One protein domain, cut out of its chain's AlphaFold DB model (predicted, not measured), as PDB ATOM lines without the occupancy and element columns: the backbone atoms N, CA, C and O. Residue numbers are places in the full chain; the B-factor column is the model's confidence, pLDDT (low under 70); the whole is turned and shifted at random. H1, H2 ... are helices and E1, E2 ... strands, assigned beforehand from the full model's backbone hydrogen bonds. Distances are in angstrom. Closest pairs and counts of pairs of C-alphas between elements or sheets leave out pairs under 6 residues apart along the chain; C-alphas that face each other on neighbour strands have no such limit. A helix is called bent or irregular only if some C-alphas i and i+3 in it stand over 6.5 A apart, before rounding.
ATOM      1  N   GLY A  25     -48.103  30.556  63.066       48.81
ATOM      2  CA  GLY A  25     -48.973  29.563  63.702       48.81
ATOM      3  C   GLY A  25     -49.294  28.427  62.737       48.81
ATOM      4  O   GLY A  25     -49.847  28.668  61.673       48.81
ATOM      5  N   SER A  26     -48.934  27.200  63.105       44.31
ATOM      6  CA  SER A  26     -49.141  25.969  62.327       44.31
ATOM      7  C   SER A  26     -50.611  25.562  62.164       44.31
ATOM      8  O   SER A  26     -50.916  24.721  61.328       44.31
ATOM      9  N   ASP A  27     -51.523  26.167  62.927       51.22
ATOM     10  CA  ASP A  27     -52.880  25.638  63.126       51.22
ATOM     11  C   ASP A  27     -53.942  26.305  62.223       51.22
ATOM     12  O   ASP A  27     -55.142  26.117  62.425       51.22
ATOM     13  N   CYS A  28     -53.533  27.135  61.253       54.06
ATOM     14  CA  CYS A  28     -54.446  27.984  60.471       54.06
ATOM     15  C   CYS A  28     -54.914  27.400  59.127       54.06
ATOM     16  O   CYS A  28     -55.821  27.971  58.519       54.06
ATOM     17  N   VAL A  29     -54.325  26.295  58.662       53.41
ATOM     18  CA  VAL A  29     -54.729  25.598  57.429       53.41
ATOM     19  C   VAL A  29     -55.252  24.225  57.821       53.41
ATOM     20  O   VAL A  29     -54.496  23.420  58.356       53.41
ATOM     21  N   GLN A  30     -56.543  23.970  57.598       56.09
ATOM     22  CA  GLN A  30     -57.166  22.700  57.994       56.09
ATOM     23  C   GLN A  30     -57.462  21.774  56.813       56.09
ATOM     24  O   GLN A  30     -57.341  20.568  56.984       56.09
ATOM     25  N   ASN A  31     -57.781  22.307  55.627       58.25
ATOM     26  CA  ASN A  31     -58.102  21.504  54.446       58.25
ATOM     27  C   ASN A  31     -57.460  22.062  53.172       58.25
ATOM     28  O   ASN A  31     -57.394  23.277  52.970       58.25
ATOM     29  N   VAL A  32     -57.027  21.141  52.311       56.91
ATOM     30  CA  VAL A  32     -56.585  21.404  50.939       56.91
ATOM     31  C   VAL A  32     -57.394  20.487  50.033       56.91
ATOM     32  O   VAL A  32     -57.236  19.269  50.106       56.91
ATOM     33  N   ASN A  33     -58.251  21.061  49.193       59.47
ATOM     34  CA  ASN A  33     -59.085  20.300  48.266       59.47
ATOM     35  C   ASN A  33     -58.674  20.604  46.825       59.47
ATOM     36  O   ASN A  33     -58.483  21.759  46.453       59.47
ATOM     37  N   GLY A  34     -58.520  19.567  46.003       56.97
ATOM     38  CA  GLY A  34     -58.358  19.738  44.561       56.97
ATOM     39  C   GLY A  34     -59.723  19.909  43.907       56.97
ATOM     40  O   GLY A  34     -60.598  19.088  44.166       56.97
ATOM     41  N   ILE A  35     -59.899  20.934  43.072       61.75
ATOM     42  CA  ILE A  35     -61.129  21.143  42.292       61.75
ATOM     43  C   ILE A  35     -60.899  20.573  40.885       61.75
ATOM     44  O   ILE A  35     -60.167  21.192  40.105       61.75
ATOM     45  N   PRO A  36     -61.480  19.409  40.538       55.97
ATOM     46  CA  PRO A  36     -61.241  18.758  39.253       55.97
ATOM     47  C   PRO A  36     -62.015  19.407  38.099       55.97
ATOM     48  O   PRO A  36     -61.653  19.207  36.943       55.97
ATOM     49  N   GLU A  37     -63.084  20.164  38.378       60.19
ATOM     50  CA  GLU A  37     -63.955  20.723  37.331       60.19
ATOM     51  C   GLU A  37     -63.378  21.966  36.633       60.19
ATOM     52  O   GLU A  37     -63.930  22.436  35.634       60.19
ATOM     53  N   LEU A  38     -62.263  22.511  37.126       55.44
ATOM     54  CA  LEU A  38     -61.579  23.634  36.496       55.44
ATOM     55  C   LEU A  38     -60.586  23.098  35.460       55.44
ATOM     56  O   LEU A  38     -59.486  22.670  35.799       55.44
ATOM     57  N   LEU A  39     -61.004  23.123  34.190       46.53
ATOM     58  CA  LEU A  39     -60.225  22.726  33.010       46.53
ATOM     59  C   LEU A  39     -59.021  23.665  32.796       46.53
ATOM     60  O   LEU A  39     -59.042  24.553  31.944       46.53
ATOM     61  N   SER A  40     -57.985  23.469  33.604       56.53
ATOM     62  CA  SER A  40     -56.673  24.109  33.533       56.53
ATOM     63  C   SER A  40     -55.606  23.021  33.393       56.53
ATOM     64  O   SER A  40     -55.766  21.919  33.915       56.53
ATOM     65  N   ASP A  41     -54.498  23.325  32.718       51.25
ATOM     66  CA  ASP A  41     -53.299  22.473  32.674       51.25
ATOM     67  C   ASP A  41     -52.560  22.416  34.031       51.25
ATOM     68  O   ASP A  41     -51.591  21.671  34.203       51.25
ATOM     69  N   HIS A  42     -53.060  23.151  35.029       55.59
ATOM     70  CA  HIS A  42     -52.616  23.129  36.415       55.59
ATOM     71  C   HIS A  42     -53.694  22.586  37.368       55.59
ATOM     72  O   HIS A  42     -54.862  22.965  37.298       55.59
ATOM     73  N   TRP A  43     -53.276  21.741  38.322       53.72
ATOM     74  CA  TRP A  43     -54.144  21.193  39.372       53.72
ATOM     75  C   TRP A  43     -54.635  22.315  40.289       53.72
ATOM     76  O   TRP A  43     -53.868  22.844  41.098       53.72
ATOM     77  N   THR A  44     -55.905  22.699  40.160       57.62
ATOM     78  CA  THR A  44     -56.462  23.790  40.963       57.62
ATOM     79  C   THR A  44     -56.674  23.322  42.399       57.62
ATOM     80  O   THR A  44     -57.300  22.289  42.635       57.62
ATOM     81  N   GLN A  45     -56.138  24.075  43.360       59.66
ATOM     82  CA  GLN A  45     -56.228  23.776  44.789       59.66
ATOM     83  C   GLN A  45     -56.978  24.896  45.510       59.66
ATOM     84  O   GLN A  45     -56.650  26.074  45.353       59.66
ATOM     85  N   GLU A  46     -57.967  24.519  46.311       60.56
ATOM     86  CA  GLU A  46     -58.699  25.385  47.229       60.56
ATOM     87  C   GLU A  46     -58.163  25.202  48.653       60.56
ATOM     88  O   GLU A  46     -57.894  24.080  49.096       60.56
ATOM     89  N   TYR A  47     -57.994  26.319  49.362       61.66
ATOM     90  CA  TYR A  47     -57.434  26.367  50.709       61.66
ATOM     91  C   TYR A  47     -58.425  27.030  51.667       61.66
ATOM     92  O   TYR A  47     -58.732  28.214  51.511       61.66
ATOM     93  N   ASP A  48     -58.828  26.311  52.715       58.75
ATOM     94  CA  ASP A  48     -59.587  26.887  53.827       58.75
ATOM     95  C   ASP A  48     -58.628  27.430  54.894       58.75
ATOM     96  O   ASP A  48     -58.009  26.679  55.658       58.75
ATOM     97  N   ILE A  49     -58.497  28.761  54.949       58.47
ATOM     98  CA  ILE A  49     -57.628  29.461  55.906       58.47
ATOM     99  C   ILE A  49     -58.483  30.100  57.003       58.47
ATOM    100  O   ILE A  49     -59.051  31.183  56.833       58.47
ATOM    101  N   HIS A  50     -58.525  29.466  58.175       54.53
ATOM    102  CA  HIS A  50     -59.194  30.029  59.345       54.53
ATOM    103  C   HIS A  50     -58.244  30.934  60.133       54.53
ATOM    104  O   HIS A  50     -57.396  30.493  60.909       54.53
ATOM    105  N   LEU A  51     -58.423  32.246  59.973       54.59
ATOM    106  CA  LEU A  51     -57.697  33.257  60.739       54.59
ATOM    107  C   LEU A  51     -58.305  33.406  62.138       54.59
ATOM    108  O   LEU A  51     -59.141  34.281  62.381       54.59
ATOM    109  N   THR A  52     -57.869  32.594  63.097       48.97
ATOM    110  CA  THR A  52     -58.102  32.928  64.505       48.97
ATOM    111  C   THR A  52     -57.270  34.159  64.834       48.97
ATOM    112  O   THR A  52     -56.043  34.161  64.732       48.97
ATOM    113  N   ARG A  53     -57.940  35.251  65.218       42.12
ATOM    114  CA  ARG A  53     -57.269  36.438  65.748       42.12
ATOM    115  C   ARG A  53     -56.591  36.016  67.044       42.12
ATOM    116  O   ARG A  53     -57.217  36.065  68.099       42.12
ATOM    117  N   THR A  54     -55.327  35.604  66.965       45.16
ATOM    118  CA  THR A  54     -54.477  35.474  68.142       45.16
ATOM    119  C   THR A  54     -54.596  36.804  68.862       45.16
ATOM    120  O   THR A  54     -54.275  37.869  68.320       45.16
ATOM    121  N   THR A  55     -55.178  36.773  70.062       40.59
ATOM    122  CA  THR A  55     -55.044  37.885  70.989       40.59
ATOM    123  C   THR A  55     -53.557  38.162  71.005       40.59
ATOM    124  O   THR A  55     -52.770  37.249  71.245       40.59
ATOM    125  N   HIS A  56     -53.161  39.368  70.582       42.59
ATOM    126  CA  HIS A  56     -51.766  39.774  70.622       42.59
ATOM    127  C   HIS A  56     -51.274  39.366  72.004       42.59
ATOM    128  O   HIS A  56     -51.718  39.975  72.983       42.59
ATOM    129  N   GLN A  57     -50.430  38.327  72.091       41.97
ATOM    130  CA  GLN A  57     -49.771  38.024  73.348       41.97
ATOM    131  C   GLN A  57     -49.196  39.364  73.790       41.97
ATOM    132  O   GLN A  57     -48.602  40.053  72.941       41.97
ATOM    133  N   PRO A  58     -49.492  39.821  75.021       40.84
ATOM    134  CA  PRO A  58     -49.002  41.102  75.481       40.84
ATOM    135  C   PRO A  58     -47.510  41.054  75.229       40.84
ATOM    136  O   PRO A  58     -46.827  40.204  75.787       40.84
ATOM    137  N   ASN A  59     -47.054  41.871  74.275       44.78
ATOM    138  CA  ASN A  59     -45.663  41.924  73.858       44.78
ATOM    139  C   ASN A  59     -44.892  42.024  75.168       44.78
ATOM    140  O   ASN A  59     -45.036  43.059  75.827       44.78
ATOM    141  N   ILE A  60     -44.208  40.955  75.598       46.56
ATOM    142  CA  ILE A  60     -43.505  40.959  76.878       46.56
ATOM    143  C   ILE A  60     -42.427  41.999  76.664       46.56
ATOM    144  O   ILE A  60     -41.425  41.777  75.979       46.56
ATOM    145  N   MET A  61     -42.723  43.220  77.105       50.19
ATOM    146  CA  MET A  61     -41.902  44.370  76.820       50.19
ATOM    147  C   MET A  61     -40.672  44.171  77.675       50.19
ATOM    148  O   MET A  61     -40.668  44.573  78.833       50.19
ATOM    149  N   ARG A  62     -39.645  43.516  77.115       55.81
ATOM    150  CA  ARG A  62     -38.349  43.404  77.776       55.81
ATOM    151  C   ARG A  62     -37.926  44.818  78.144       55.81
ATOM    152  O   ARG A  62     -37.683  45.662  77.273       55.81
ATOM    153  N   THR A  63     -37.950  45.072  79.441       66.06
ATOM    154  CA  THR A  63     -37.505  46.307  80.051       66.06
ATOM    155  C   THR A  63     -35.991  46.232  80.145       66.06
ATOM    156  O   THR A  63     -35.440  45.202  80.509       66.06
ATOM    157  N   MET A  64     -35.302  47.293  79.732       71.56
ATOM    158  CA  MET A  64     -33.852  47.387  79.902       71.56
ATOM    159  C   MET A  64     -33.555  48.303  81.078       71.56
ATOM    160  O   MET A  64     -34.153  49.379  81.176       71.56
ATOM    161  N   TRP A  65     -32.620  47.910  81.935       79.56
ATOM    162  CA  TRP A  65     -32.118  48.767  83.001       79.56
ATOM    163  C   TRP A  65     -31.436  50.006  82.420       79.56
ATOM    164  O   TRP A  65     -30.635  49.923  81.489       79.56
ATOM    165  N   LEU A  66     -31.758  51.181  82.956       81.12
ATOM    166  CA  LEU A  66     -31.042  52.415  82.646       81.12
ATOM    167  C   LEU A  66     -29.903  52.606  83.648       81.12
ATOM    168  O   LEU A  66     -29.954  53.512  84.476       81.12
ATOM    169  N   THR A  67     -28.859  51.787  83.530       79.44
ATOM    170  CA  THR A  67     -27.661  51.810  84.397       79.44
ATOM    171  C   THR A  67     -27.022  53.200  84.499       79.44
ATOM    172  O   THR A  67     -26.576  53.614  85.562       79.44
ATOM    173  N   ARG A  68     -27.079  54.003  83.429       78.25
ATOM    174  CA  ARG A  68     -26.594  55.401  83.421       78.25
ATOM    175  C   ARG A  68     -27.361  56.362  84.333       78.25
ATOM    176  O   ARG A  68     -26.865  57.446  84.614       78.25
ATOM    177  N   LYS A  69     -28.595  56.026  84.708       81.56
ATOM    178  CA  LYS A  69     -29.441  56.817  85.615       81.56
ATOM    179  C   LYS A  69     -29.600  56.141  86.979       81.56
ATOM    180  O   LYS A  69     -30.455  56.565  87.749       81.56
ATOM    181  N   ALA A  70     -28.839  55.079  87.234       85.06
ATOM    182  CA  ALA A  70     -28.908  54.325  88.470       85.06
ATOM    183  C   ALA A  70     -28.325  55.122  89.642       85.06
ATOM    184  O   ALA A  70     -27.264  55.737  89.522       85.06
ATOM    185  N   ASP A  71     -28.995  55.049  90.790       88.50
ATOM    186  CA  ASP A  71     -28.416  55.443  92.074       88.50
ATOM    187  C   ASP A  71     -27.623  54.263  92.659       88.50
ATOM    188  O   ASP A  71     -28.149  53.410  93.378       88.50
ATOM    189  N   TRP A  72     -26.335  54.198  92.311       86.31
ATOM    190  CA  TRP A  72     -25.449  53.116  92.741       86.31
ATOM    191  C   TRP A  72     -25.235  53.075  94.260       86.31
ATOM    192  O   TRP A  72     -25.032  51.994  94.803       86.31
ATOM    193  N   MET A  73     -25.345  54.206  94.970       86.38
ATOM    194  CA  MET A  73     -25.218  54.216  96.433       86.38
ATOM    195  C   MET A  73     -26.389  53.493  97.097       86.38
ATOM    196  O   MET A  73     -26.179  52.671  97.989       86.38
ATOM    197  N   LYS A  74     -27.620  53.751  96.641       87.88
ATOM    198  CA  LYS A  74     -28.804  53.032  97.135       87.88
ATOM    199  C   LYS A  74     -28.760  51.551  96.783       87.88
ATOM    200  O   LYS A  74     -29.062  50.727  97.639       87.88
ATOM    201  N   PHE A  75     -28.337  51.216  95.565       91.06
ATOM    202  CA  PHE A  75     -28.138  49.826  95.149       91.06
ATOM    203  C   PHE A  75     -27.188  49.085  96.103       91.06
ATOM    204  O   PHE A  75     -27.540  48.042  96.653       91.06
ATOM    205  N   THR A  76     -26.017  49.668  96.377       88.31
ATOM    206  CA  THR A  76     -25.038  49.113  97.318       88.31
ATOM    207  C   THR A  76     -25.592  49.007  98.741       88.31
ATOM    208  O   THR A  76     -25.344  48.012  99.417       88.31
ATOM    209  N   HIS A  77     -26.363  49.995  99.203       88.88
ATOM    210  CA  HIS A  77     -26.992  49.950 100.524       88.88
ATOM    211  C   HIS A  77     -27.984  48.785 100.657       88.88
ATOM    212  O   HIS A  77     -27.914  48.040 101.635       88.88
ATOM    213  N   HIS A  78     -28.856  48.583  99.665       89.44
ATOM    214  CA  HIS A  78     -29.807  47.469  99.664       89.44
ATOM    215  C   HIS A  78     -29.105  46.107  99.650       89.44
ATOM    216  O   HIS A  78     -29.478  45.230 100.427       89.44
ATOM    217  N   LEU A  79     -28.049  45.951  98.845       89.88
ATOM    218  CA  LEU A  79     -27.242  44.726  98.834       89.88
ATOM    219  C   LEU A  79     -26.575  44.444 100.182       89.88
ATOM    220  O   LEU A  79     -26.639  43.319 100.670       89.88
ATOM    221  N   ASN A  80     -25.963  45.456 100.802       87.12
ATOM    222  CA  ASN A  80     -25.332  45.303 102.113       87.12
ATOM    223  C   ASN A  80     -26.355  44.962 103.204       87.12
ATOM    224  O   ASN A  80     -26.072  44.136 104.068       87.12
ATOM    225  N   SER A  81     -27.548  45.565 103.153       88.62
ATOM    226  CA  SER A  81     -28.638  45.251 104.083       88.62
ATOM    227  C   SER A  81     -29.110  43.808 103.940       88.62
ATOM    228  O   SER A  81     -29.331  43.147 104.950       88.62
ATOM    229  N   TRP A  82     -29.257  43.316 102.706       91.25
ATOM    230  CA  TRP A  82     -29.602  41.920 102.450       91.25
ATOM    231  C   TRP A  82     -28.519  40.987 103.000       91.25
ATOM    232  O   TRP A  82     -28.824  40.112 103.810       91.25
ATOM    233  N   TYR A  83     -27.256  41.243 102.643       86.94
ATOM    234  CA  TYR A  83     -26.118  40.422 103.054       86.94
ATOM    235  C   TYR A  83     -25.963  40.347 104.579       86.94
ATOM    236  O   TYR A  83     -25.669  39.282 105.111       86.94
ATOM    237  N   ALA A  84     -26.223  41.443 105.301       86.88
ATOM    238  CA  ALA A  84     -26.151  41.474 106.764       86.88
ATOM    239  C   ALA A  84     -27.143  40.518 107.454       86.88
ATOM    240  O   ALA A  84     -26.872  40.050 108.557       86.88
ATOM    241  N   SER A  85     -28.283  40.236 106.816       87.88
ATOM    242  CA  SER A  85     -29.318  39.319 107.320       87.88
ATOM    243  C   SER A  85     -29.290  37.932 106.670       87.88
ATOM    244  O   SER A  85     -30.126  37.088 106.990       87.88
ATOM    245  N   TYR A  86     -28.373  37.701 105.730       89.94
ATOM    246  CA  TYR A  86     -28.392  36.523 104.878       89.94
ATOM    247  C   TYR A  86     -27.692  35.327 105.528       89.94
ATOM    248  O   TYR A  86     -26.581  35.441 106.046       89.94
ATOM    249  N   VAL A  87     -28.328  34.156 105.444       87.69
ATOM    250  CA  VAL A  87     -27.747  32.876 105.856       87.69
ATOM    251  C   VAL A  87     -27.564  32.020 104.602       87.69
ATOM    252  O   VAL A  87     -28.560  31.697 103.955       87.69
ATOM    253  N   PRO A  88     -26.321  31.662 104.233       83.38
ATOM    254  CA  PRO A  88     -26.067  30.948 102.992       83.38
ATOM    255  C   PRO A  88     -26.620  29.511 103.037       83.38
ATOM    256  O   PRO A  88     -26.393  28.800 104.022       83.38
ATOM    257  N   PRO A  89     -27.314  29.052 101.980       87.19
ATOM    258  CA  PRO A  89     -27.780  27.678 101.857       87.19
ATOM    259  C   PRO A  89     -26.614  26.724 101.557       87.19
ATOM    260  O   PRO A  89     -25.552  27.128 101.088       87.19
ATOM    261  N   ALA A  90     -26.829  25.424 101.780       81.75
ATOM    262  CA  ALA A  90     -25.820  24.394 101.507       81.75
ATOM    263  C   ALA A  90     -25.561  24.170 100.002       81.75
ATOM    264  O   ALA A  90     -24.495  23.692  99.620       81.75
ATOM    265  N   SER A  91     -26.534  24.497  99.144       91.00
ATOM    266  CA  SER A  91     -26.435  24.329  97.691       91.00
ATOM    267  C   SER A  91     -25.927  25.599  97.014       91.00
ATOM    268  O   SER A  91     -26.485  26.681  97.205       91.00
ATOM    269  N   VAL A  92     -24.921  25.444  96.148       83.31
ATOM    270  CA  VAL A  92     -24.377  26.529  95.312       83.31
ATOM    271  C   VAL A  92     -25.448  27.111  94.387       83.31
ATOM    272  O   VAL A  92     -25.476  28.321  94.183       83.31
ATOM    273  N   GLN A  93     -26.352  26.275  93.868       82.00
ATOM    274  CA  GLN A  93     -27.422  26.741  92.985       82.00
ATOM    275  C   GLN A  93     -28.403  27.641  93.740       82.00
ATOM    276  O   GLN A  93     -28.700  28.738  93.286       82.00
ATOM    277  N   SER A  94     -28.826  27.222  94.936       86.44
ATOM    278  CA  SER A  94     -29.721  28.024  95.777       86.44
ATOM    279  C   SER A  94     -29.075  29.347  96.187       86.44
ATOM    280  O   SER A  94     -29.732  30.381  96.164       86.44
ATOM    281  N   PHE A  95     -27.771  29.343  96.478       85.62
ATOM    282  CA  PHE A  95     -27.020  30.574  96.728       85.62
ATOM    283  C   PHE A  95     -27.002  31.505  95.503       85.62
ATOM    284  O   PHE A  95     -27.184  32.714  95.643       85.62
ATOM    285  N   ALA A  96     -26.793  30.960  94.300       83.12
ATOM    286  CA  ALA A  96     -26.801  31.740  93.065       83.12
ATOM    287  C   ALA A  96     -28.184  32.349  92.778       83.12
ATOM    288  O   ALA A  96     -28.269  33.516  92.388       83.12
ATOM    289  N   ASP A  97     -29.254  31.593  93.019       87.81
ATOM    290  CA  ASP A  97     -30.632  32.055  92.852       87.81
ATOM    291  C   ASP A  97     -30.963  33.169  93.863       87.81
ATOM    292  O   ASP A  97     -31.468  34.228  93.481       87.81
ATOM    293  N   ASP A  98     -30.598  32.994  95.138       89.75
ATOM    294  CA  ASP A  98     -30.770  34.006  96.188       89.75
ATOM    295  C   ASP A  98     -30.015  35.299  95.867       89.75
ATOM    296  O   ASP A  98     -30.570  36.395  95.977       89.75
ATOM    297  N   LEU A  99     -28.753  35.181  95.438       87.81
ATOM    298  CA  LEU A  99     -27.932  36.324  95.050       87.81
ATOM    299  C   LEU A  99     -28.523  37.038  93.828       87.81
ATOM    300  O   LEU A  99     -28.572  38.269  93.797       87.81
ATOM    301  N   THR A 100     -29.008  36.285  92.841       89.12
ATOM    302  CA  THR A 100     -29.671  36.836  91.650       89.12
ATOM    303  C   THR A 100     -30.908  37.639  92.043       89.12
ATOM    304  O   THR A 100     -31.058  38.793  91.630       89.12
ATOM    305  N   ASN A 101     -31.750  37.076  92.911       90.12
ATOM    306  CA  ASN A 101     -32.941  37.738  93.433       90.12
ATOM    307  C   ASN A 101     -32.584  38.999  94.230       90.12
ATOM    308  O   ASN A 101     -33.220  40.040  94.063       90.12
ATOM    309  N   ALA A 102     -31.529  38.947  95.047       90.44
ATOM    310  CA  ALA A 102     -31.053  40.093  95.813       90.44
ATOM    311  C   ALA A 102     -30.538  41.225  94.916       90.44
ATOM    312  O   ALA A 102     -30.853  42.391  95.156       90.44
ATOM    313  N   ILE A 103     -29.790  40.901  93.854       89.88
ATOM    314  CA  ILE A 103     -29.301  41.882  92.874       89.88
ATOM    315  C   ILE A 103     -30.471  42.546  92.149       89.88
ATOM    316  O   ILE A 103     -30.492  43.771  92.008       89.88
ATOM    317  N   GLN A 104     -31.457  41.763  91.709       89.12
ATOM    318  CA  GLN A 104     -32.642  42.294  91.039       89.12
ATOM    319  C   GLN A 104     -33.468  43.190  91.973       89.12
ATOM    320  O   GLN A 104     -33.796  44.317  91.595       89.12
ATOM    321  N   ALA A 105     -33.720  42.752  93.210       88.81
ATOM    322  CA  ALA A 105     -34.445  43.533  94.211       88.81
ATOM    323  C   ALA A 105     -33.706  44.831  94.575       88.81
ATOM    324  O   ALA A 105     -34.316  45.898  94.675       88.81
ATOM    325  N   ALA A 106     -32.377  44.773  94.708       89.56
ATOM    326  CA  ALA A 106     -31.550  45.950  94.946       89.56
ATOM    327  C   ALA A 106     -31.562  46.923  93.760       89.56
ATOM    328  O   ALA A 106     -31.376  48.121  93.963       89.56
ATOM    329  N   ALA A 107     -31.776  46.436  92.532       87.50
ATOM    330  CA  ALA A 107     -31.862  47.256  91.326       87.50
ATOM    331  C   ALA A 107     -33.247  47.888  91.106       87.50
ATOM    332  O   ALA A 107     -33.320  48.983  90.547       87.50
ATOM    333  N   ASP A 108     -34.332  47.254  91.557       84.62
ATOM    334  CA  ASP A 108     -35.708  47.678  91.258       84.62
ATOM    335  C   ASP A 108     -36.047  49.099  91.732       84.62
ATOM    336  O   ASP A 108     -36.695  49.854  91.003       84.62
ATOM    337  N   ALA A 109     -35.589  49.497  92.920       75.88
ATOM    338  CA  ALA A 109     -35.841  50.837  93.457       75.88
ATOM    339  C   ALA A 109     -34.918  51.939  92.878       75.88
ATOM    340  O   ALA A 109     -35.423  53.004  92.508       75.88
ATOM    341  N   PRO A 110     -33.585  51.751  92.783       84.50
ATOM    342  CA  PRO A 110     -32.669  52.801  92.333       84.50
ATOM    343  C   PRO A 110     -32.424  52.854  90.820       84.50
ATOM    344  O   PRO A 110     -31.823  53.826  90.355       84.50
ATOM    345  N   MET A 111     -32.832  51.843  90.041       86.56
ATOM    346  CA  MET A 111     -32.556  51.785  88.601       86.56
ATOM    347  C   MET A 111     -33.841  51.827  87.771       86.56
ATOM    348  O   MET A 111     -34.566  50.837  87.677       86.56
ATOM    349  N   PRO A 112     -34.134  52.942  87.081       81.62
ATOM    350  CA  PRO A 112     -35.326  53.007  86.255       81.62
ATOM    351  C   PRO A 112     -35.222  52.043  85.069       81.62
ATOM    352  O   PRO A 112     -34.201  51.946  84.381       81.62
ATOM    353  N   ARG A 113     -36.328  51.365  84.780       80.25
ATOM    354  CA  ARG A 113     -36.467  50.466  83.636       80.25
ATOM    355  C   ARG A 113     -37.002  51.225  82.419       80.25
ATOM    356  O   ARG A 113     -38.030  51.894  82.479       80.25
ATOM    357  N   LYS A 114     -36.334  51.104  81.269       70.81
ATOM    358  CA  LYS A 114     -36.838  51.594  79.978       70.81
ATOM    359  C   LYS A 114     -37.596  50.479  79.269       70.81
ATOM    360  O   LYS A 114     -36.991  49.538  78.758       70.81
ATOM    361  N   GLY A 115     -38.915  50.622  79.171       62.12
ATOM    362  CA  GLY A 115     -39.705  49.849  78.216       62.12
ATOM    363  C   GLY A 115     -39.305  50.205  76.780       62.12
ATOM    364  O   GLY A 115     -39.013  51.365  76.468       62.12
ATOM    365  N   ILE A 267      -1.255  43.671  75.110       52.34
ATOM    366  CA  ILE A 267      -2.399  44.562  74.891       52.34
ATOM    367  C   ILE A 267      -2.088  45.918  75.520       52.34
ATOM    368  O   ILE A 267      -1.924  46.028  76.742       52.34
ATOM    369  N   THR A 268      -2.030  46.936  74.675       65.81
ATOM    370  CA  THR A 268      -1.727  48.307  75.073       65.81
ATOM    371  C   THR A 268      -2.903  48.925  75.825       65.81
ATOM    372  O   THR A 268      -4.067  48.535  75.665       65.81
ATOM    373  N   ARG A 269      -2.621  49.939  76.646       48.62
ATOM    374  CA  ARG A 269      -3.660  50.706  77.344       48.62
ATOM    375  C   ARG A 269      -4.648  51.326  76.347       48.62
ATOM    376  O   ARG A 269      -5.842  51.390  76.617       48.62
ATOM    377  N   GLU A 270      -4.176  51.737  75.176       61.09
ATOM    378  CA  GLU A 270      -4.969  52.347  74.108       61.09
ATOM    379  C   GLU A 270      -5.890  51.339  73.404       61.09
ATOM    380  O   GLU A 270      -6.990  51.696  72.974       61.09
ATOM    381  N   GLU A 271      -5.466  50.083  73.253       56.19
ATOM    382  CA  GLU A 271      -6.319  48.989  72.766       56.19
ATOM    383  C   GLU A 271      -7.383  48.623  73.792       56.19
ATOM    384  O   GLU A 271      -8.557  48.492  73.440       56.19
ATOM    385  N   LEU A 272      -6.997  48.560  75.069       46.41
ATOM    386  CA  LEU A 272      -7.912  48.300  76.172       46.41
ATOM    387  C   LEU A 272      -8.990  49.389  76.273       46.41
ATOM    388  O   LEU A 272     -10.177  49.080  76.307       46.41
ATOM    389  N   LEU A 273      -8.607  50.667  76.213       47.66
ATOM    390  CA  LEU A 273      -9.548  51.792  76.235       47.66
ATOM    391  C   LEU A 273     -10.413  51.884  74.962       47.66
ATOM    392  O   LEU A 273     -11.530  52.410  74.998       47.66
ATOM    393  N   ARG A 274      -9.945  51.368  73.817       52.25
ATOM    394  CA  ARG A 274     -10.773  51.230  72.606       52.25
ATOM    395  C   ARG A 274     -11.800  50.106  72.752       52.25
ATOM    396  O   ARG A 274     -12.963  50.320  72.404       52.25
ATOM    397  N   ALA A 275     -11.406  48.963  73.308       47.28
ATOM    398  CA  ALA A 275     -12.301  47.853  73.628       47.28
ATOM    399  C   ALA A 275     -13.308  48.227  74.731       47.28
ATOM    400  O   ALA A 275     -14.474  47.850  74.648       47.28
ATOM    401  N   TRP A 276     -12.918  49.066  75.692       43.34
ATOM    402  CA  TRP A 276     -13.794  49.618  76.729       43.34
ATOM    403  C   TRP A 276     -15.026  50.333  76.162       43.34
ATOM    404  O   TRP A 276     -16.136  50.197  76.671       43.34
ATOM    405  N   LYS A 277     -14.894  51.014  75.015       48.38
ATOM    406  CA  LYS A 277     -16.046  51.631  74.329       48.38
ATOM    407  C   LYS A 277     -17.079  50.605  73.819       48.38
ATOM    408  O   LYS A 277     -18.161  51.006  73.368       48.38
ATOM    409  N   THR A 278     -16.769  49.306  73.861       46.53
ATOM    410  CA  THR A 278     -17.591  48.222  73.307       46.53
ATOM    411  C   THR A 278     -18.327  47.372  74.345       46.53
ATOM    412  O   THR A 278     -19.360  46.805  73.978       46.53
ATOM    413  N   SER A 279     -17.916  47.342  75.623       57.19
ATOM    414  CA  SER A 279     -18.677  46.653  76.676       57.19
ATOM    415  C   SER A 279     -19.934  47.465  77.006       57.19
ATOM    416  O   SER A 279     -19.906  48.595  77.492       57.19
ATOM    417  N   ARG A 280     -21.095  46.935  76.622       62.31
ATOM    418  CA  ARG A 280     -22.378  47.632  76.744       62.31
ATOM    419  C   ARG A 280     -23.329  46.804  77.588       62.31
ATOM    420  O   ARG A 280     -23.560  45.641  77.279       62.31
ATOM    421  N   ASP A 281     -24.033  47.451  78.517       71.31
ATOM    422  CA  ASP A 281     -25.176  46.873  79.254       71.31
ATOM    423  C   ASP A 281     -26.400  46.576  78.345       71.31
ATOM    424  O   ASP A 281     -27.536  46.465  78.802       71.31
ATOM    425  N   THR A 282     -26.216  46.522  77.021       59.91
ATOM    426  CA  THR A 282     -27.295  46.415  76.031       59.91
ATOM    427  C   THR A 282     -27.918  45.025  75.936       59.91
ATOM    428  O   THR A 282     -28.999  44.904  75.357       59.91
ATOM    429  N   ALA A 283     -27.257  43.998  76.470       62.41
ATOM    430  CA  ALA A 283     -27.726  42.617  76.450       62.41
ATOM    431  C   ALA A 283     -27.345  41.910  77.766       62.41
ATOM    432  O   ALA A 283     -26.311  41.249  77.810       62.41
ATOM    433  N   PRO A 284     -28.135  42.085  78.844       71.31
ATOM    434  CA  PRO A 284     -27.979  41.263  80.042       71.31
ATOM    435  C   PRO A 284     -28.301  39.792  79.739       71.31
ATOM    436  O   PRO A 284     -28.989  39.501  78.751       71.31
ATOM    437  N   GLY A 285     -27.816  38.890  80.594       66.56
ATOM    438  CA  GLY A 285     -28.097  37.455  80.521       66.56
ATOM    439  C   GLY A 285     -29.579  37.118  80.730       66.56
ATOM    440  O   GLY A 285     -30.441  37.998  80.825       66.56
ATOM    441  N   GLN A 286     -29.903  35.821  80.794       69.81
ATOM    442  CA  GLN A 286     -31.268  35.350  81.090       69.81
ATOM    443  C   GLN A 286     -31.771  35.852  82.454       69.81
ATOM    444  O   GLN A 286     -32.959  36.123  82.615       69.81
ATOM    445  N   ASP A 287     -30.846  36.041  83.389       75.56
ATOM    446  CA  ASP A 287     -31.039  36.627  84.715       75.56
ATOM    447  C   ASP A 287     -31.334  38.141  84.695       75.56
ATOM    448  O   ASP A 287     -31.654  38.727  85.725       75.56
ATOM    449  N   GLY A 288     -31.226  38.819  83.549       76.62
ATOM    450  CA  GLY A 288     -31.433  40.262  83.463       76.62
ATOM    451  C   GLY A 288     -30.391  41.095  84.223       76.62
ATOM    452  O   GLY A 288     -30.593  42.307  84.366       76.62
ATOM    453  N   ILE A 289     -29.292  40.483  84.679       83.06
ATOM    454  CA  ILE A 289     -28.202  41.158  85.382       83.06
ATOM    455  C   ILE A 289     -27.236  41.742  84.348       83.06
ATOM    456  O   ILE A 289     -26.849  41.106  83.368       83.06
ATOM    457  N   THR A 290     -26.876  43.011  84.537       84.94
ATOM    458  CA  THR A 290     -25.932  43.715  83.657       84.94
ATOM    459  C   THR A 290     -24.508  43.633  84.201       84.94
ATOM    460  O   THR A 290     -24.304  43.529  85.411       84.94
ATOM    461  N   TYR A 291     -23.514  43.765  83.324       78.69
ATOM    462  CA  TYR A 291     -22.098  43.839  83.698       78.69
ATOM    463  C   TYR A 291     -21.826  44.918  84.756       78.69
ATOM    464  O   TYR A 291     -21.170  44.664  85.767       78.69
ATOM    465  N   SER A 292     -22.449  46.091  84.607       80.75
ATOM    466  CA  SER A 292     -22.353  47.166  85.600       80.75
ATOM    467  C   SER A 292     -22.876  46.766  86.990       80.75
ATOM    468  O   SER A 292     -22.302  47.172  87.999       80.75
ATOM    469  N   MET A 293     -23.937  45.951  87.065       84.88
ATOM    470  CA  MET A 293     -24.456  45.439  88.341       84.88
ATOM    471  C   MET A 293     -23.470  44.476  89.000       84.88
ATOM    472  O   MET A 293     -23.185  44.634  90.184       84.88
ATOM    473  N   LEU A 294     -22.908  43.530  88.241       81.56
ATOM    474  CA  LEU A 294     -21.913  42.580  88.754       81.56
ATOM    475  C   LEU A 294     -20.660  43.288  89.272       81.56
ATOM    476  O   LEU A 294     -20.154  42.945  90.343       81.56
ATOM    477  N   ASN A 295     -20.198  44.319  88.560       79.19
ATOM    478  CA  ASN A 295     -19.075  45.127  89.021       79.19
ATOM    479  C   ASN A 295     -19.401  45.809  90.362       79.19
ATOM    480  O   ASN A 295     -18.626  45.732  91.316       79.19
ATOM    481  N   ALA A 296     -20.594  46.399  90.486       81.31
ATOM    482  CA  ALA A 296     -21.041  47.009  91.735       81.31
ATOM    483  C   ALA A 296     -21.137  45.998  92.896       81.31
ATOM    484  O   ALA A 296     -20.744  46.337  94.012       81.31
ATOM    485  N   VAL A 297     -21.580  44.755  92.654       82.94
ATOM    486  CA  VAL A 297     -21.571  43.680  93.670       82.94
ATOM    487  C   VAL A 297     -20.151  43.358  94.135       82.94
ATOM    488  O   VAL A 297     -19.904  43.267  95.340       82.94
ATOM    489  N   CYS A 298     -19.203  43.232  93.199       75.75
ATOM    490  CA  CYS A 298     -17.801  42.954  93.518       75.75
ATOM    491  C   CYS A 298     -17.204  44.038  94.428       75.75
ATOM    492  O   CYS A 298     -16.525  43.732  95.411       75.75
ATOM    493  N   HIS A 299     -17.495  45.310  94.144       74.38
ATOM    494  CA  HIS A 299     -17.062  46.420  94.990       74.38
ATOM    495  C   HIS A 299     -17.790  46.465  96.343       74.38
ATOM    496  O   HIS A 299     -17.157  46.762  97.356       74.38
ATOM    497  N   ALA A 300     -19.092  46.175  96.373       79.38
ATOM    498  CA  ALA A 300     -19.924  46.304  97.566       79.38
ATOM    499  C   ALA A 300     -19.673  45.214  98.614       79.38
ATOM    500  O   ALA A 300     -19.531  45.537  99.786       79.38
ATOM    501  N   LEU A 301     -19.620  43.943  98.202       79.19
ATOM    502  CA  LEU A 301     -19.588  42.806  99.128       79.19
ATOM    503  C   LEU A 301     -18.173  42.242  99.281       79.19
ATOM    504  O   LEU A 301     -17.607  42.229 100.373       79.19
ATOM    505  N   VAL A 302     -17.572  41.817  98.166       75.56
ATOM    506  CA  VAL A 302     -16.277  41.115  98.170       75.56
ATOM    507  C   VAL A 302     -15.166  42.047  98.646       75.56
ATOM    508  O   VAL A 302     -14.386  41.712  99.538       75.56
ATOM    509  N   ARG A 303     -15.106  43.255  98.078       75.62
ATOM    510  CA  ARG A 303     -14.047  44.212  98.402       75.62
ATOM    511  C   ARG A 303     -14.210  44.837  99.783       75.62
ATOM    512  O   ARG A 303     -13.209  45.037 100.461       75.62
ATOM    513  N   ALA A 304     -15.440  45.092 100.229       79.38
ATOM    514  CA  ALA A 304     -15.685  45.579 101.585       79.38
ATOM    515  C   ALA A 304     -15.215  44.572 102.648       79.38
ATOM    516  O   ALA A 304     -14.589  44.970 103.631       79.38
ATOM    517  N   LEU A 305     -15.442  43.272 102.420       79.56
ATOM    518  CA  LEU A 305     -14.969  42.214 103.312       79.56
ATOM    519  C   LEU A 305     -13.435  42.156 103.371       79.56
ATOM    520  O   LEU A 305     -12.863  42.085 104.457       79.56
ATOM    521  N   ILE A 306     -12.766  42.234 102.215       80.50
ATOM    522  CA  ILE A 306     -11.299  42.279 102.131       80.50
ATOM    523  C   ILE A 306     -10.748  43.504 102.870       80.50
ATOM    524  O   ILE A 306      -9.776  43.384 103.617       80.50
ATOM    525  N   ASP A 307     -11.359  44.675 102.691       81.31
ATOM    526  CA  ASP A 307     -10.921  45.913 103.338       81.31
ATOM    527  C   ASP A 307     -11.065  45.813 104.863       81.31
ATOM    528  O   ASP A 307     -10.134  46.155 105.592       81.31
ATOM    529  N   TYR A 308     -12.180  45.268 105.352       82.62
ATOM    530  CA  TYR A 308     -12.378  45.022 106.780       82.62
ATOM    531  C   TYR A 308     -11.372  44.006 107.345       82.62
ATOM    532  O   TYR A 308     -10.762  44.243 108.387       82.62
ATOM    533  N   ALA A 309     -11.157  42.892 106.642       82.56
ATOM    534  CA  ALA A 309     -10.284  41.808 107.087       82.56
ATOM    535  C   ALA A 309      -8.787  42.073 106.842       82.56
ATOM    536  O   ALA A 309      -7.950  41.307 107.317       82.56
ATOM    537  N   SER A 310      -8.423  43.146 106.131       85.81
ATOM    538  CA  SER A 310      -7.039  43.460 105.740       85.81
ATOM    539  C   SER A 310      -6.025  43.392 106.895       85.81
ATOM    540  O   SER A 310      -4.965  42.793 106.697       85.81
ATOM    541  N   PRO A 311      -6.316  43.894 108.117       82.38
ATOM    542  CA  PRO A 311      -5.397  43.749 109.244       82.38
ATOM    543  C   PRO A 311      -5.109  42.297 109.637       82.38
ATOM    544  O   PRO A 311      -3.991  41.988 110.034       82.38
ATOM    545  N   ALA A 312      -6.075  41.386 109.506       83.81
ATOM    546  CA  ALA A 312      -5.854  39.957 109.730       83.81
ATOM    547  C   ALA A 312      -5.156  39.304 108.522       83.81
ATOM    548  O   ALA A 312      -4.220  38.515 108.680       83.81
ATOM    549  N   LEU A 313      -5.570  39.688 107.310       85.25
ATOM    550  CA  LEU A 313      -5.068  39.155 106.045       85.25
ATOM    551  C   LEU A 313      -3.626  39.565 105.727       85.25
ATOM    552  O   LEU A 313      -3.026  38.969 104.842       85.25
ATOM    553  N   ILE A 314      -3.008  40.501 106.451       86.88
ATOM    554  CA  ILE A 314      -1.588  40.849 106.248       86.88
ATOM    555  C   ILE A 314      -0.652  39.627 106.382       86.88
ATOM    556  O   ILE A 314       0.411  39.556 105.761       86.88
ATOM    557  N   ASN A 315      -1.070  38.617 107.151       85.69
ATOM    558  CA  ASN A 315      -0.343  37.361 107.343       85.69
ATOM    559  C   ASN A 315      -0.592  36.297 106.278       85.69
ATOM    560  O   ASN A 315       0.017  35.228 106.364       85.69
ATOM    561  N   ILE A 316      -1.453  36.569 105.299       84.38
ATOM    562  CA  ILE A 316      -1.823  35.598 104.278       84.38
ATOM    563  C   ILE A 316      -0.581  35.037 103.577       84.38
ATOM    564  O   ILE A 316       0.382  35.763 103.277       84.38
ATOM    565  N   THR A 317      -0.576  33.728 103.337       85.75
ATOM    566  CA  THR A 317       0.508  33.101 102.580       85.75
ATOM    567  C   THR A 317       0.463  33.575 101.127       85.75
ATOM    568  O   THR A 317      -0.577  33.996 100.621       85.75
ATOM    569  N   SER A 318       1.599  33.538 100.428       82.62
ATOM    570  CA  SER A 318       1.634  33.887  99.001       82.62
ATOM    571  C   SER A 318       0.752  32.959  98.161       82.62
ATOM    572  O   SER A 318       0.189  33.403  97.163       82.62
ATOM    573  N   THR A 319       0.606  31.698  98.575       83.44
ATOM    574  CA  THR A 319      -0.261  30.707  97.930       83.44
ATOM    575  C   THR A 319      -1.735  31.068  98.097       83.44
ATOM    576  O   THR A 319      -2.437  31.191  97.096       83.44
ATOM    577  N   ASP A 320      -2.187  31.330  99.325       82.00
ATOM    578  CA  ASP A 320      -3.591  31.676  99.594       82.00
ATOM    579  C   ASP A 320      -3.959  33.028  98.970       82.00
ATOM    580  O   ASP A 320      -5.031  33.182  98.386       82.00
ATOM    581  N   ALA A 321      -3.040  34.000  99.012       81.94
ATOM    582  CA  ALA A 321      -3.219  35.287  98.347       81.94
ATOM    583  C   ALA A 321      -3.381  35.126  96.834       81.94
ATOM    584  O   ALA A 321      -4.237  35.779  96.240       81.94
ATOM    585  N   ARG A 322      -2.594  34.239  96.210       84.00
ATOM    586  CA  ARG A 322      -2.724  33.927  94.784       84.00
ATOM    587  C   ARG A 322      -4.057  33.247  94.487       84.00
ATOM    588  O   ARG A 322      -4.686  33.598  93.497       84.00
ATOM    589  N   GLY A 323      -4.505  32.330  95.345       80.94
ATOM    590  CA  GLY A 323      -5.824  31.703  95.238       80.94
ATOM    591  C   GLY A 323      -6.952  32.739  95.233       80.94
ATOM    592  O   GLY A 323      -7.747  32.780  94.297       80.94
ATOM    593  N   LEU A 324      -6.966  33.640  96.220       79.88
ATOM    594  CA  LEU A 324      -7.948  34.726  96.296       79.88
ATOM    595  C   LEU A 324      -7.844  35.703  95.117       79.88
ATOM    596  O   LEU A 324      -8.866  36.152  94.601       79.88
ATOM    597  N   GLU A 325      -6.631  36.019  94.657       83.69
ATOM    598  CA  GLU A 325      -6.440  36.859  93.472       83.69
ATOM    599  C   GLU A 325      -6.976  36.202  92.202       83.69
ATOM    600  O   GLU A 325      -7.582  36.898  91.392       83.69
ATOM    601  N   THR A 326      -6.804  34.891  92.025       84.56
ATOM    602  CA  THR A 326      -7.382  34.160  90.890       84.56
ATOM    603  C   THR A 326      -8.903  34.251  90.905       84.56
ATOM    604  O   THR A 326      -9.490  34.582  89.878       84.56
ATOM    605  N   ILE A 327      -9.535  34.049  92.067       80.56
ATOM    606  CA  ILE A 327     -10.994  34.162  92.221       80.56
ATOM    607  C   ILE A 327     -11.464  35.591  91.917       80.56
ATOM    608  O   ILE A 327     -12.403  35.781  91.149       80.56
ATOM    609  N   GLN A 328     -10.786  36.608  92.466       81.38
ATOM    610  CA  GLN A 328     -11.108  38.011  92.196       81.38
ATOM    611  C   GLN A 328     -10.970  38.333  90.705       81.38
ATOM    612  O   GLN A 328     -11.847  38.968  90.128       81.38
ATOM    613  N   ASN A 329      -9.875  37.909  90.076       85.25
ATOM    614  CA  ASN A 329      -9.637  38.166  88.662       85.25
ATOM    615  C   ASN A 329     -10.699  37.466  87.800       85.25
ATOM    616  O   ASN A 329     -11.194  38.065  86.856       85.25
ATOM    617  N   GLU A 330     -11.112  36.246  88.137       80.75
ATOM    618  CA  GLU A 330     -12.174  35.563  87.394       80.75
ATOM    619  C   GLU A 330     -13.535  36.255  87.556       80.75
ATOM    620  O   GLU A 330     -14.256  36.454  86.577       80.75
ATOM    621  N   ALA A 331     -13.854  36.727  88.764       77.75
ATOM    622  CA  ALA A 331     -15.050  37.529  89.004       77.75
ATOM    623  C   ALA A 331     -15.034  38.839  88.197       77.75
ATOM    624  O   ALA A 331     -16.035  39.195  87.578       77.75
ATOM    625  N   LEU A 332     -13.890  39.530  88.143       77.50
ATOM    626  CA  LEU A 332     -13.723  40.747  87.344       77.50
ATOM    627  C   LEU A 332     -13.838  40.474  85.843       77.50
ATOM    628  O   LEU A 332     -14.430  41.284  85.132       77.50
ATOM    629  N   ARG A 333     -13.322  39.339  85.350       84.00
ATOM    630  CA  ARG A 333     -13.492  38.949  83.940       84.00
ATOM    631  C   ARG A 333     -14.962  38.806  83.593       84.00
ATOM    632  O   ARG A 333     -15.408  39.400  82.617       84.00
ATOM    633  N   THR A 334     -15.713  38.099  84.428       77.00
ATOM    634  CA  THR A 334     -17.161  37.946  84.259       77.00
ATOM    635  C   THR A 334     -17.875  39.293  84.344       77.00
ATOM    636  O   THR A 334     -18.685  39.609  83.480       77.00
ATOM    637  N   ALA A 335     -17.538  40.128  85.332       73.31
ATOM    638  CA  ALA A 335     -18.162  41.436  85.523       73.31
ATOM    639  C   ALA A 335     -17.890  42.416  84.371       73.31
ATOM    640  O   ALA A 335     -18.738  43.253  84.085       73.31
ATOM    641  N   LEU A 336     -16.739  42.314  83.703       73.25
ATOM    642  CA  LEU A 336     -16.368  43.166  82.568       73.25
ATOM    643  C   LEU A 336     -16.699  42.546  81.201       73.25
ATOM    644  O   LEU A 336     -16.550  43.216  80.178       73.25
ATOM    645  N   GLY A 337     -17.132  41.282  81.163       69.44
ATOM    646  CA  GLY A 337     -17.292  40.524  79.921       69.44
ATOM    647  C   GLY A 337     -15.965  40.313  79.180       69.44
ATOM    648  O   GLY A 337     -15.941  40.289  77.949       69.44
ATOM    649  N   ALA A 338     -14.852  40.220  79.912       72.69
ATOM    650  CA  ALA A 338     -13.513  40.128  79.342       72.69
ATOM    651  C   ALA A 338     -13.176  38.680  78.917       72.69
ATOM    652  O   ALA A 338     -13.414  37.748  79.690       72.69
ATOM    653  N   PRO A 339     -12.570  38.462  77.733       72.38
ATOM    654  CA  PRO A 339     -12.091  37.143  77.316       72.38
ATOM    655  C   PRO A 339     -11.059  36.549  78.286       72.38
ATOM    656  O   PRO A 339     -10.304  37.287  78.926       72.38
ATOM    657  N   LYS A 340     -10.950  35.212  78.345       73.06
ATOM    658  CA  LYS A 340     -10.011  34.509  79.249       73.06
ATOM    659  C   LYS A 340      -8.544  34.920  79.060       73.06
ATOM    660  O   LYS A 340      -7.806  34.986  80.038       73.06
ATOM    661  N   TRP A 341      -8.147  35.243  77.831       70.00
ATOM    662  CA  TRP A 341      -6.792  35.684  77.478       70.00
ATOM    663  C   TRP A 341      -6.488  37.141  77.868       70.00
ATOM    664  O   TRP A 341      -5.365  37.609  77.694       70.00
ATOM    665  N   THR A 342      -7.451  37.875  78.437       72.69
ATOM    666  CA  THR A 342      -7.218  39.246  78.910       72.69
ATOM    667  C   THR A 342      -6.166  39.256  80.019       72.69
ATOM    668  O   THR A 342      -6.321  38.587  81.052       72.69
ATOM    669  N   LYS A 343      -5.110  40.058  79.824       75.44
ATOM    670  CA  LYS A 343      -4.049  40.255  80.819       75.44
ATOM    671  C   LYS A 343      -4.628  40.801  82.127       75.44
ATOM    672  O   LYS A 343      -5.463  41.705  82.129       75.44
ATOM    673  N   VAL A 344      -4.160  40.253  83.248       73.75
ATOM    674  CA  VAL A 344      -4.676  40.566  84.590       73.75
ATOM    675  C   VAL A 344      -4.497  42.043  84.947       73.75
ATOM    676  O   VAL A 344      -5.396  42.632  85.541       73.75
ATOM    677  N   ASP A 345      -3.383  42.661  84.559       71.12
ATOM    678  CA  ASP A 345      -3.128  44.076  84.859       71.12
ATOM    679  C   ASP A 345      -4.109  45.001  84.134       71.12
ATOM    680  O   ASP A 345      -4.636  45.942  84.726       71.12
ATOM    681  N   ASN A 346      -4.449  44.664  82.890       68.94
ATOM    682  CA  ASN A 346      -5.451  45.379  82.105       68.94
ATOM    683  C   ASN A 346      -6.839  45.240  82.730       68.94
ATOM    684  O   ASN A 346      -7.530  46.234  82.936       68.94
ATOM    685  N   LEU A 347      -7.212  44.019  83.118       72.44
ATOM    686  CA  LEU A 347      -8.467  43.746  83.817       72.44
ATOM    687  C   LEU A 347      -8.600  44.562  85.115       72.44
ATOM    688  O   LEU A 347      -9.647  45.136  85.405       72.44
ATOM    689  N   ARG A 348      -7.518  44.623  85.895       73.25
ATOM    690  CA  ARG A 348      -7.434  45.357  87.162       73.25
ATOM    691  C   ARG A 348      -7.495  46.867  86.964       73.25
ATOM    692  O   ARG A 348      -8.204  47.543  87.708       73.25
ATOM    693  N   SER A 349      -6.788  47.390  85.964       69.88
ATOM    694  CA  SER A 349      -6.845  48.804  85.588       69.88
ATOM    695  C   SER A 349      -8.259  49.205  85.169       69.88
ATOM    696  O   SER A 349      -8.762  50.231  85.619       69.88
ATOM    697  N   GLU A 350      -8.905  48.378  84.348       66.88
ATOM    698  CA  GLU A 350     -10.262  48.595  83.844       66.88
ATOM    699  C   GLU A 350     -11.297  48.603  84.979       66.88
ATOM    700  O   GLU A 350     -12.090  49.534  85.104       66.88
ATOM    701  N   ALA A 351     -11.229  47.625  85.885       66.25
ATOM    702  CA  ALA A 351     -12.100  47.571  87.056       66.25
ATOM    703  C   ALA A 351     -11.756  48.618  88.137       66.25
ATOM    704  O   ALA A 351     -12.468  48.729  89.132       66.25
ATOM    705  N   GLN A 352     -10.647  49.355  87.999       72.38
ATOM    706  CA  GLN A 352     -10.076  50.202  89.057       72.38
ATOM    707  C   GLN A 352      -9.817  49.420  90.363       72.38
ATOM    708  O   GLN A 352      -9.984  49.915  91.483       72.38
ATOM    709  N   VAL A 353      -9.392  48.162  90.222       71.88
ATOM    710  CA  VAL A 353      -9.122  47.234  91.321       71.88
ATOM    711  C   VAL A 353      -7.629  46.891  91.357       71.88
ATOM    712  O   VAL A 353      -7.181  46.071  90.563       71.88
ATOM    713  N   PRO A 354      -6.827  47.449  92.288       80.38
ATOM    714  CA  PRO A 354      -5.438  47.028  92.478       80.38
ATOM    715  C   PRO A 354      -5.308  45.551  92.894       80.38
ATOM    716  O   PRO A 354      -6.272  44.974  93.416       80.38
TER     717      PRO A 354
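What this domain is: This is residues 25 to 115 and 267 to 354 of the 573 residues of an uncharacterized protein of Portunus trituberculatus (UniProt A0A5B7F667). A loose head of helices sits at one end of a long thin arm, and at the arm's far end is a small two-strand hairpin, E1 and E2. In the head the helical hairpin H4 and H5 lies between the helical hairpin H1 and H2, which packs on H4, and the short helix H6, which packs on H5, with H3 near H6. The unnamed stretch of residues 50 to 71 makes the arm. The 179 printed residues hold two named strands, antiparallel, and then six named helices, and the class is mostly helix. The whole is extended, with a radius of gyration of the C-alphas of 26.8 A and spans of 96 by 42 by 35 A.

Where its parts are: E1 is residues 29 to 34, 14.6 A long, beginning at C-alpha 29 (-54.729, 25.598, 57.429), and E2 is residues 45 to 49, 12.6 A. H1 is residues 72 to 85, 20.4 A, beginning at C-alpha 72 (-25.449, 53.116, 92.741), and H2 is residues 92 to 108, 24.3 A. H3 is residues 269 to 276, 10.2 A. H4, residues 291 to 313 and 28.5 A, has a kink of 33 degrees near residue 305 and is irregular: C-alphas 308 and 311 are 7.5 A apart. H5 is residues 318 to 336, 26.1 A. H6 is residues 344 to 350, 9.8 A, ending at C-alpha 350 (-10.262, 48.595, 83.844).

How they stand to each other: E1 and E2 form an antiparallel hairpin at 161 degrees, with N 46 and O 33 at 2.8 A and N 33 and O 46 at 3.0 A, within hydrogen-bond range. E1 is apart from the six helices. H1 and H2 form a helical hairpin and touch at a steep tilt of 40 degrees, opposite ways; their closest C-alphas, Phe 75 and Ala 106, are 5.2 A apart. H4 touches H1 with residues 296 to 301 alone, closest at the C-alphas of Thr 76 and Ala 300, 5.8 A. H4 and H5, a helical hairpin, touch at a shallow tilt of 17 degrees, opposite ways, closest at the C-alphas of Tyr 291 and Ala 335, 5.0 A. H5 touches H6 at a steep tilt of 48 degrees, with the C-alphas of Asn 329 and Val 344 closest at 6.9 A. H3 and H6 are close but not clearly touching, 7.1 A between the C-alphas of Leu 272 and Asn 346. The helix packing is mostly crossed, one of four touching pairs being at a shallow tilt. Every O i to N i+4 pair is within hydrogen-bond range in H2, H3, H5 and H6, against 9 of 10 in H1 and 14 of 19 in H4.

The domain as a whole: The C-alphas of Leu 39 and Asn 315, the two farthest apart, are 96.6 A apart. Residues 116 to 266 are not printed, and C-alphas 115 and 267 are 37.8 A apart across the cut. The links E2 to H1 and H3 to H4 are long. Residues 64 to 65 pair with 113 to 114, antiparallel. The mean pLDDT of the printed part is 72.5, and 63 residues are under 70, among them 25 to 63 and 267 to 280.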